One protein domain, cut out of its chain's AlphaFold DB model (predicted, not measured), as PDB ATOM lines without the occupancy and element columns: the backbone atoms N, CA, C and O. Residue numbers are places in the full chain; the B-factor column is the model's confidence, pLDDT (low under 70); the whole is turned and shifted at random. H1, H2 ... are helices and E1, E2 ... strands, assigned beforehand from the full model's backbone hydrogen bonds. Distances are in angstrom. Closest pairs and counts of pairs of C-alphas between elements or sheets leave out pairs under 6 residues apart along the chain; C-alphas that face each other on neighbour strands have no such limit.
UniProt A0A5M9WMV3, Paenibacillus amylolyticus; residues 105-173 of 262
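Overview. This is residues 105 to 173 of the 262 residues of a protein of Paenibacillus amylolyticus (UniProt A0A5M9WMV3). A strongly twisted sheet of three strands is folded into a V by its long strand E2, which bends by 108 degrees at residue 131: one arm is the hairpin E1 and E2, the other the hairpin E2 and E3. The helix H1 covers one face of the E2 and E3 arm, the short helix H2 is on the opposite face, and a long stretch, residues 152 to 166, leads from E3 to H2. The printed part has 69 residues with two named helices and three named strands, in the order H1 E1 E2 E3 H2, and the class is mixed, helices and strands. The sheet's order is E1 - E2 - E3, all antiparallel. The whole is compact, with a radius of gyration of the C-alphas of 12.2 A and spans of 30 by 29 by 24 A.

Along the chain. E2, residues 127 to 140, measures 23.4 A from first to last C-alpha and begins at C-alpha 127 at (154.033, 164.626, 158.257). E1 is residues 118 to 123, 15.7 A, and E3 is residues 143 to 151, 23.9 A. H1, residues 105 to 113, is 12.5 A long and begins at C-alpha 105 at (143.481, 148.579, 156.719). H2, residues 167 to 171, is 6.2 A long and ends at C-alpha 171 at (159.550, 141.884, 152.531).

Arrangement. E1, E2 and E3 form a meander, each strand the antiparallel neighbour of the one before; E2 is the inner strand and E1 and E3 are edge strands. In the hairpin E1 and E2, N 120 and O 130 are within hydrogen-bond range at 2.8 A. In the hairpin E2 and E3, N 145 and O 138 are within range at 2.8 A, and N 151 and O 131 at 3.0 A. E1 and E3 are apart. H1 is on the sheet at a height over the sheet of 7.9 A, over E3 and only just over E2, with 3 of its C-alphas falling on E2. It runs slantwise to the strands, at 46 degrees to E3 on the local plane. Its closest C-alphas to E2 are those of Ala 112 and Pro 134, 4.6 A apart. H2 is on the opposite face at a height over the sheet of 8.3 A, only just over E2, with 3 of its C-alphas falling on that strand. The closest C-alphas of E2 and H2 are those of Gly 136 and Ile 167, 6.1 A apart. H1 and H2 are apart. In H1 and H2 every O i to N i+4 pair is within hydrogen-bond range.

Size, cuts and confidence. The two C-alphas farthest apart are those of Asn 141 and Asp 155, at 35.7 A. The printed part has no cut. The link from E3 to H2 is long, with 15 residues; the other three links are tight. The mean pLDDT of the printed part is 84.4, and residues 152 to 157 and 172 to 173 are under 70.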
ATOM      1  N   LEU A 105     142.930 149.896 157.051       91.81
ATOM      2  CA  LEU A 105     143.481 148.579 156.719       91.81
ATOM      3  C   LEU A 105     142.743 147.902 155.551       91.81
ATOM      4  O   LEU A 105     143.373 147.326 154.666       91.81
ATOM      5  N   LYS A 106     141.408 148.002 155.533       91.81
ATOM      6  CA  LYS A 106     140.572 147.492 154.439       91.81
ATOM      7  C   LYS A 106     140.834 148.254 153.139       91.81
ATOM      8  O   LYS A 106     141.078 147.620 152.118       91.81
ATOM      9  N   ASP A 107     140.865 149.585 153.198       93.25
ATOM     10  CA  ASP A 107     141.093 150.438 152.027       93.25
ATOM     11  C   ASP A 107     142.466 150.177 151.390       93.25
ATOM     12  O   ASP A 107     142.588 150.110 150.168       93.25
ATOM     13  N   LEU A 108     143.501 149.975 152.214       94.50
ATOM     14  CA  LEU A 108     144.843 149.619 151.750       94.50
ATOM     15  C   LEU A 108     144.872 148.245 151.074       94.50
ATOM     16  O   LEU A 108     145.526 148.090 150.042       94.50
ATOM     17  N   LEU A 109     144.163 147.257 151.632       94.19
ATOM     18  CA  LEU A 109     144.071 145.926 151.033       94.19
ATOM     19  C   LEU A 109     143.343 145.973 149.687       94.19
ATOM     20  O   LEU A 109     143.819 145.399 148.713       94.19
ATOM     21  N   GLU A 110     142.213 146.673 149.615       94.00
ATOM     22  CA  GLU A 110     141.456 146.847 148.373       94.00
ATOM     23  C   GLU A 110     142.282 147.599 147.322       94.00
ATOM     24  O   GLU A 110     142.342 147.183 146.164       94.00
ATOM     25  N   ALA A 111     143.000 148.653 147.721       94.81
ATOM     26  CA  ALA A 111     143.919 149.363 146.838       94.81
ATOM     27  C   ALA A 111     145.052 148.461 146.324       94.81
ATOM     28  O   ALA A 111     145.420 148.580 145.156       94.81
ATOM     29  N   ALA A 112     145.576 147.543 147.143       94.00
ATOM     30  CA  ALA A 112     146.572 146.562 146.709       94.00
ATOM     31  C   ALA A 112     145.997 145.562 145.694       94.00
ATOM     32  O   ALA A 112     146.591 145.345 144.637       94.00
ATOM     33  N   LEU A 113     144.812 145.004 145.972       91.88
ATOM     34  CA  LEU A 113     144.124 144.051 145.091       91.88
ATOM     35  C   LEU A 113     143.797 144.657 143.718       91.88
ATOM     36  O   LEU A 113     143.898 143.986 142.695       91.88
ATOM     37  N   GLU A 114     143.435 145.938 143.688       93.69
ATOM     38  CA  GLU A 114     143.119 146.679 142.463       93.69
ATOM     39  C   GLU A 114     144.356 147.374 141.853       93.69
ATOM     40  O   GLU A 114     144.279 147.997 140.784       93.69
ATOM     41  N   GLN A 115     145.508 147.272 142.529       91.69
ATOM     42  CA  GLN A 115     146.750 147.985 142.233       91.69
ATOM     43  C   GLN A 115     146.490 149.484 141.951       91.69
ATOM     44  O   GLN A 115     146.891 150.027 140.916       91.69
ATOM     45  N   ARG A 116     145.734 150.147 142.830       93.75
ATOM     46  CA  ARG A 116     145.412 151.577 142.730       93.75
ATOM     47  C   ARG A 116     146.509 152.428 143.357       93.75
ATOM     48  O   ARG A 116     147.030 152.099 144.418       93.75
ATOM     49  N   ILE A 117     146.809 153.561 142.725       93.62
ATOM     50  CA  ILE A 117     147.618 154.612 143.347       93.62
ATOM     51  C   ILE A 117     146.721 155.366 144.330       93.62
ATOM     52  O   ILE A 117     145.623 155.791 143.970       93.62
ATOM     53  N   ILE A 118     147.196 155.531 145.558       93.62
ATOM     54  CA  ILE A 118     146.518 156.268 146.622       93.62
ATOM     55  C   ILE A 118     147.453 157.323 147.206       93.62
ATOM     56  O   ILE A 118     148.676 157.174 147.200       93.62
ATOM     57  N   GLN A 119     146.864 158.394 147.725       92.81
ATOM     58  CA  GLN A 119     147.580 159.411 148.481       92.81
ATOM     59  C   GLN A 119     147.443 159.115 149.971       92.81
ATOM     60  O   GLN A 119     146.342 158.862 150.458       92.81
ATOM     61  N   ILE A 120     148.560 159.156 150.688       91.94
ATOM     62  CA  ILE A 120     148.608 158.975 152.137       91.94
ATOM     63  C   ILE A 120     149.278 160.175 152.799       91.94
ATOM     64  O   ILE A 120     150.148 160.819 152.210       91.94
ATOM     65  N   CYS A 121     148.914 160.433 154.051       89.75
ATOM     66  CA  CYS A 121     149.722 161.240 154.952       89.75
ATOM     67  C   CYS A 121     150.615 160.286 155.752       89.75
ATOM     68  O   CYS A 121     150.113 159.444 156.496       89.75
ATOM     69  N   TYR A 122     151.926 160.361 155.541       84.94
ATOM     70  CA  TYR A 122     152.902 159.524 156.229       84.94
ATOM     71  C   TYR A 122     153.590 160.332 157.327       84.94
ATOM     72  O   TYR A 122     154.329 161.278 157.041       84.94
ATOM     73  N   GLU A 123     153.353 159.953 158.579       80.94
ATOM     74  CA  GLU A 123     154.014 160.544 159.739       80.94
ATOM     75  C   GLU A 123     155.348 159.837 160.004       80.94
ATOM     76  O   GLU A 123     155.397 158.683 160.425       80.94
ATOM     77  N   ALA A 124     156.447 160.542 159.726       76.06
ATOM     78  CA  ALA A 124     157.795 160.158 160.140       76.06
ATOM     79  C   ALA A 124     158.327 161.193 161.149       76.06
ATOM     80  O   ALA A 124     157.668 161.489 162.138       76.06
ATOM     81  N   SER A 125     159.491 161.802 160.897       70.25
ATOM     82  CA  SER A 125     159.948 162.975 161.662       70.25
ATOM     83  C   SER A 125     159.103 164.230 161.400       70.25
ATOM     84  O   SER A 125     159.056 165.127 162.235       70.25
ATOM     85  N   ALA A 126     158.439 164.290 160.244       77.25
ATOM     86  CA  ALA A 126     157.438 165.284 159.881       77.25
ATOM     87  C   ALA A 126     156.365 164.613 159.012       77.25
ATOM     88  O   ALA A 126     156.677 163.685 158.258       77.25
ATOM     89  N   ALA A 127     155.122 165.086 159.110       83.62
ATOM     90  CA  ALA A 127     154.033 164.626 158.257       83.62
ATOM     91  C   ALA A 127     154.312 165.005 156.796       83.62
ATOM     92  O   ALA A 127     154.618 166.158 156.487       83.62
ATOM     93  N   GLN A 128     154.237 164.023 155.901       84.00
ATOM     94  CA  GLN A 128     154.472 164.207 154.472       84.00
ATOM     95  C   GLN A 128     153.378 163.526 153.667       84.00
ATOM     96  O   GLN A 128     153.066 162.356 153.892       84.00
ATOM     97  N   GLU A 129     152.842 164.231 152.678       89.38
ATOM     98  CA  GLU A 129     151.976 163.608 151.687       89.38
ATOM     99  C   GLU A 129     152.808 162.753 150.732       89.38
ATOM    100  O   GLU A 129     153.864 163.175 150.248       89.38
ATOM    101  N   ARG A 130     152.345 161.531 150.475       88.25
ATOM    102  CA  ARG A 130     153.003 160.589 149.568       88.25
ATOM    103  C   ARG A 130     151.978 159.927 148.673       88.25
ATOM    104  O   ARG A 130     150.926 159.502 149.141       88.25
ATOM    105  N   LEU A 131     152.321 159.798 147.398       91.94
ATOM    106  CA  LEU A 131     151.624 158.905 146.485       91.94
ATOM    107  C   LEU A 131     152.273 157.531 146.581       91.94
ATOM    108  O   LEU A 131     153.496 157.402 146.453       91.94
ATOM    109  N   ILE A 132     151.453 156.512 146.815       92.38
ATOM    110  CA  ILE A 132     151.900 155.127 146.891       92.38
ATOM    111  C   ILE A 132     151.016 154.224 146.037       92.38
ATOM    112  O   ILE A 132     149.821 154.469 145.889       92.38
ATOM    113  N   GLN A 133     151.597 153.157 145.504       93.88
ATOM    114  CA  GLN A 133     150.854 152.033 144.944       93.88
ATOM    115  C   GLN A 133     151.074 150.818 145.852       93.88
ATOM    116  O   GLN A 133     152.172 150.249 145.835       93.88
ATOM    117  N   PRO A 134     150.083 150.445 146.684       94.62
ATOM    118  CA  PRO A 134     150.184 149.282 147.552       94.62
ATOM    119  C   PRO A 134     150.396 148.003 146.741       94.62
ATOM    120  O   PRO A 134     149.712 147.759 145.750       94.62
ATOM    121  N   LEU A 135     151.346 147.188 147.188       93.31
ATOM    122  CA  LEU A 135     151.534 145.815 146.732       93.31
ATOM    123  C   LEU A 135     150.746 144.845 147.617       93.31
ATOM    124  O   LEU A 135     150.173 143.877 147.130       93.31
ATOM    125  N   GLY A 136     150.729 145.095 148.927       92.44
ATOM    126  CA  GLY A 136     150.003 144.270 149.880       92.44
ATOM    127  C   GLY A 136     150.327 144.604 151.331       92.44
ATOM    128  O   GLY A 136     151.064 145.549 151.626       92.44
ATOM    129  N   LEU A 137     149.754 143.805 152.228       91.69
ATOM    130  CA  LEU A 137     149.845 143.980 153.671       91.69
ATOM    131  C   LEU A 137     150.506 142.778 154.341       91.69
ATOM    132  O   LEU A 137     150.176 141.635 154.026       91.69
ATOM    133  N   ASP A 138     151.386 143.041 155.301       89.62
ATOM    134  CA  ASP A 138     152.003 142.033 156.159       89.62
ATOM    135  C   ASP A 138     151.873 142.393 157.637       89.62
ATOM    136  O   ASP A 138     151.627 143.542 158.006       89.62
ATOM    137  N   THR A 139     152.020 141.387 158.496       86.12
ATOM    138  CA  THR A 139     151.985 141.553 159.948       86.12
ATOM    139  C   THR A 139     153.309 141.150 160.560       86.12
ATOM    140  O   THR A 139     153.813 140.063 160.280       86.12
ATOM    141  N   MET A 140     153.821 141.966 161.475       79.56
ATOM    142  CA  MET A 140     154.990 141.618 162.274       79.56
ATOM    143  C   MET A 140     154.766 142.059 163.716       79.56
ATOM    144  O   MET A 140     154.483 143.226 163.984       79.56
ATOM    145  N   ASN A 141     154.869 141.107 164.648       76.88
ATOM    146  CA  ASN A 141     154.667 141.316 166.085       76.88
ATOM    147  C   ASN A 141     153.337 141.999 166.447       76.88
ATOM    148  O   ASN A 141     153.300 142.757 167.408       76.88
ATOM    149  N   GLY A 142     152.258 141.758 165.695       80.12
ATOM    150  CA  GLY A 142     150.938 142.354 165.946       80.12
ATOM    151  C   GLY A 142     150.685 143.706 165.287       80.12
ATOM    152  O   GLY A 142     149.575 144.225 165.380       80.12
ATOM    153  N   LEU A 143     151.682 144.261 164.596       84.50
ATOM    154  CA  LEU A 143     151.547 145.484 163.812       84.50
ATOM    155  C   LEU A 143     151.322 145.152 162.341       84.50
ATOM    156  O   LEU A 143     151.925 144.215 161.815       84.50
ATOM    157  N   TRP A 144     150.482 145.951 161.688       88.69
ATOM    158  CA  TRP A 144     150.239 145.892 160.251       88.69
ATOM    159  C   TRP A 144     151.192 146.821 159.503       88.69
ATOM    160  O   TRP A 144     151.363 147.981 159.874       88.69
ATOM    161  N   TYR A 145     151.760 146.316 158.415       88.81
ATOM    162  CA  TYR A 145     152.640 147.047 157.516       88.81
ATOM    163  C   TYR A 145     152.063 147.003 156.105       88.81
ATOM    164  O   TYR A 145     151.557 145.978 155.656       88.81
ATOM    165  N   CYS A 146     152.140 148.134 155.407       91.38
ATOM    166  CA  CYS A 146     151.793 148.222 153.995       91.38
ATOM    167  C   CYS A 146     153.076 148.280 153.172       91.38
ATOM    168  O   CYS A 146     153.861 149.223 153.297       91.38
ATOM    169  N   ARG A 147     153.273 147.294 152.296       90.62
ATOM    170  CA  ARG A 147     154.338 147.311 151.291       90.62
ATOM    171  C   ARG A 147     153.811 148.025 150.064       90.62
ATOM    172  O   ARG A 147     152.749 147.673 149.554       90.62
ATOM    173  N   ALA A 148     154.525 149.044 149.608       90.88
ATOM    174  CA  ALA A 148     154.074 149.865 148.498       90.88
ATOM    175  C   ALA A 148     155.245 150.473 147.733       90.88
ATOM    176  O   ALA A 148     156.274 150.820 148.319       90.88
ATOM    177  N   TYR A 149     155.050 150.668 146.433       89.12
ATOM    178  CA  TYR A 149     155.914 151.538 145.650       89.12
ATOM    179  C   TYR A 149     155.610 152.996 146.014       89.12
ATOM    180  O   TYR A 149     154.450 153.406 145.981       89.12
ATOM    181  N   CYS A 150     156.631 153.774 146.377       87.56
ATOM    182  CA  CYS A 150     156.485 155.185 146.736       87.56
ATOM    183  C   CYS A 150     156.995 156.067 145.597       87.56
ATOM    184  O   CYS A 150     158.185 156.044 145.280       87.56
ATOM    185  N   PHE A 151     156.123 156.900 145.037       86.00
ATOM    186  CA  PHE A 151     156.497 157.840 143.987       86.00
ATOM    187  C   PHE A 151     157.235 159.024 144.627       86.00
ATOM    188  O   PHE A 151     156.658 159.819 145.371       86.00
ATOM    189  N   ARG A 152     158.553 159.106 144.413       69.50
ATOM    190  CA  ARG A 152     159.369 160.245 144.852       69.50
ATOM    191  C   ARG A 152     159.219 161.351 143.798       69.50
ATOM    192  O   ARG A 152     159.775 161.215 142.718       69.50
ATOM    193  N   ALA A 153     158.500 162.423 144.149       60.06
ATOM    194  CA  ALA A 153     158.088 163.581 143.328       60.06
ATOM    195  C   ALA A 153     156.682 163.488 142.698       60.06
ATOM    196  O   ALA A 153     156.134 162.412 142.480       60.06
ATOM    197  N   VAL A 154     156.100 164.667 142.439       52.97
ATOM    198  CA  VAL A 154     154.693 164.907 142.052       52.97
ATOM    199  C   VAL A 154     154.340 164.361 140.657       52.97
ATOM    200  O   VAL A 154     153.168 164.310 140.309       52.97
ATOM    201  N   ASP A 155     155.321 163.913 139.867       52.34
ATOM    202  CA  ASP A 155     155.162 163.835 138.408       52.34
ATOM    203  C   ASP A 155     155.405 162.455 137.773       52.34
ATOM    204  O   ASP A 155     155.882 162.355 136.647       52.34
ATOM    205  N   GLN A 156     155.083 161.362 138.472       60.97
ATOM    206  CA  GLN A 156     155.060 160.023 137.856       60.97
ATOM    207  C   GLN A 156     153.864 159.192 138.328       60.97
ATOM    208  O   GLN A 156     154.018 158.073 138.798       60.97
ATOM    209  N   SER A 157     152.643 159.711 138.170       63.91
ATOM    210  CA  SER A 157     151.377 159.010 138.463       63.91
ATOM    211  C   SER A 157     151.075 157.825 137.525       63.91
ATOM    212  O   SER A 157     149.912 157.464 137.326       63.91
ATOM    213  N   GLN A 158     152.094 157.235 136.900       76.19
ATOM    214  CA  GLN A 158     151.926 156.053 136.076       76.19
ATOM    215  C   GLN A 158     151.994 154.817 136.966       76.19
ATOM    216  O   GLN A 158     152.976 154.576 137.665       76.19
ATOM    217  N   LYS A 159     150.919 154.034 136.925       82.94
ATOM    218  CA  LYS A 159     150.815 152.755 137.620       82.94
ATOM    219  C   LYS A 159     151.980 151.850 137.208       82.94
ATOM    220  O   LYS A 159     152.172 151.601 136.019       82.94
ATOM    221  N   VAL A 160     152.730 151.365 138.192       85.50
ATOM    222  CA  VAL A 160     153.757 150.337 137.994       85.50
ATOM    223  C   VAL A 160     153.042 148.995 137.867       85.50
ATOM    224  O   VAL A 160     152.115 148.717 138.629       85.50
ATOM    225  N   ASP A 161     153.426 148.157 136.908       87.31
ATOM    226  CA  ASP A 161     152.880 146.801 136.840       87.31
ATOM    227  C   ASP A 161     153.484 145.947 137.962       87.31
ATOM    228  O   ASP A 161     154.672 145.635 137.948       87.31
ATOM    229  N   LEU A 162     152.657 145.598 138.949       85.50
ATOM    230  CA  LEU A 162     153.033 144.773 140.099       85.50
ATOM    231  C   LEU A 162     152.482 143.342 139.985       85.50
ATOM    232  O   LEU A 162     152.472 142.604 140.962       85.50
ATOM    233  N   THR A 163     151.974 142.932 138.818       85.94
ATOM    234  CA  THR A 163     151.240 141.659 138.668       85.94
ATOM    235  C   THR A 163     152.136 140.430 138.851       85.94
ATOM    236  O   THR A 163     151.667 139.385 139.296       85.94
ATOM    237  N   GLY A 164     153.428 140.548 138.533       83.81
ATOM    238  CA  GLY A 164     154.429 139.499 138.764       83.81
ATOM    239  C   GLY A 164     155.116 139.564 140.132       83.81
ATOM    240  O   GLY A 164     155.934 138.701 140.442       83.81
ATOM    241  N   GLU A 165     154.815 140.581 140.936       85.44
ATOM    242  CA  GLU A 165     155.452 140.805 142.231       85.44
ATOM    243  C   GLU A 165     154.698 140.056 143.335       85.44
ATOM    244  O   GLU A 165     153.473 139.928 143.308       85.44
ATOM    245  N   ASN A 166     155.420 139.572 144.346       83.62
ATOM    246  CA  ASN A 166     154.818 138.961 145.527       83.62
ATOM    247  C   ASN A 166     155.258 139.681 146.805       83.62
ATOM    248  O   ASN A 166     156.381 140.177 146.928       83.62
ATOM    249  N   ILE A 167     154.361 139.732 147.792       84.12
ATOM    250  CA  ILE A 167     154.652 140.446 149.037       84.12
ATOM    251  C   ILE A 167     155.824 139.818 149.798       84.12
ATOM    252  O   ILE A 167     156.641 140.538 150.362       84.12
ATOM    253  N   GLN A 168     155.955 138.488 149.768       78.06
ATOM    254  CA  GLN A 168     157.051 137.787 150.439       78.06
ATOM    255  C   GLN A 168     158.417 138.195 149.880       78.06
ATOM    256  O   GLN A 168     159.321 138.487 150.655       78.06
ATOM    257  N   GLY A 169     158.561 138.280 148.556       78.94
ATOM    258  CA  GLY A 169     159.787 138.738 147.911       78.94
ATOM    259  C   GLY A 169     160.104 140.187 148.263       78.94
ATOM    260  O   GLY A 169     161.254 140.495 148.546       78.94
ATOM    261  N   TRP A 170     159.088 141.051 148.346       78.81
ATOM    262  CA  TRP A 170     159.255 142.455 148.740       78.81
ATOM    263  C   TRP A 170     159.648 142.656 150.199       78.81
ATOM    264  O   TRP A 170     160.458 143.531 150.485       78.81
ATOM    265  N   ILE A 171     159.119 141.851 151.124       74.31
ATOM    266  CA  ILE A 171     159.550 141.884 152.531       74.31
ATOM    267  C   ILE A 171     161.053 141.585 152.631       74.31
ATOM    268  O   ILE A 171     161.739 142.162 153.471       74.31
ATOM    269  N   MET A 172     161.562 140.715 151.754       68.00
ATOM    270  CA  MET A 172     162.967 140.298 151.726       68.00
ATOM    271  C   MET A 172     163.845 141.150 150.803       68.00
ATOM    272  O   MET A 172     165.057 140.939 150.735       68.00
ATOM    273  N   ARG A 173     163.257 142.094 150.062       66.81
ATOM    274  CA  ARG A 173     163.960 142.861 149.040       66.81
ATOM    275  C   ARG A 173     164.820 143.939 149.691       66.81
ATOM    276  O   ARG A 173     164.335 144.758 150.466       66.81
TER     277      ARG A 173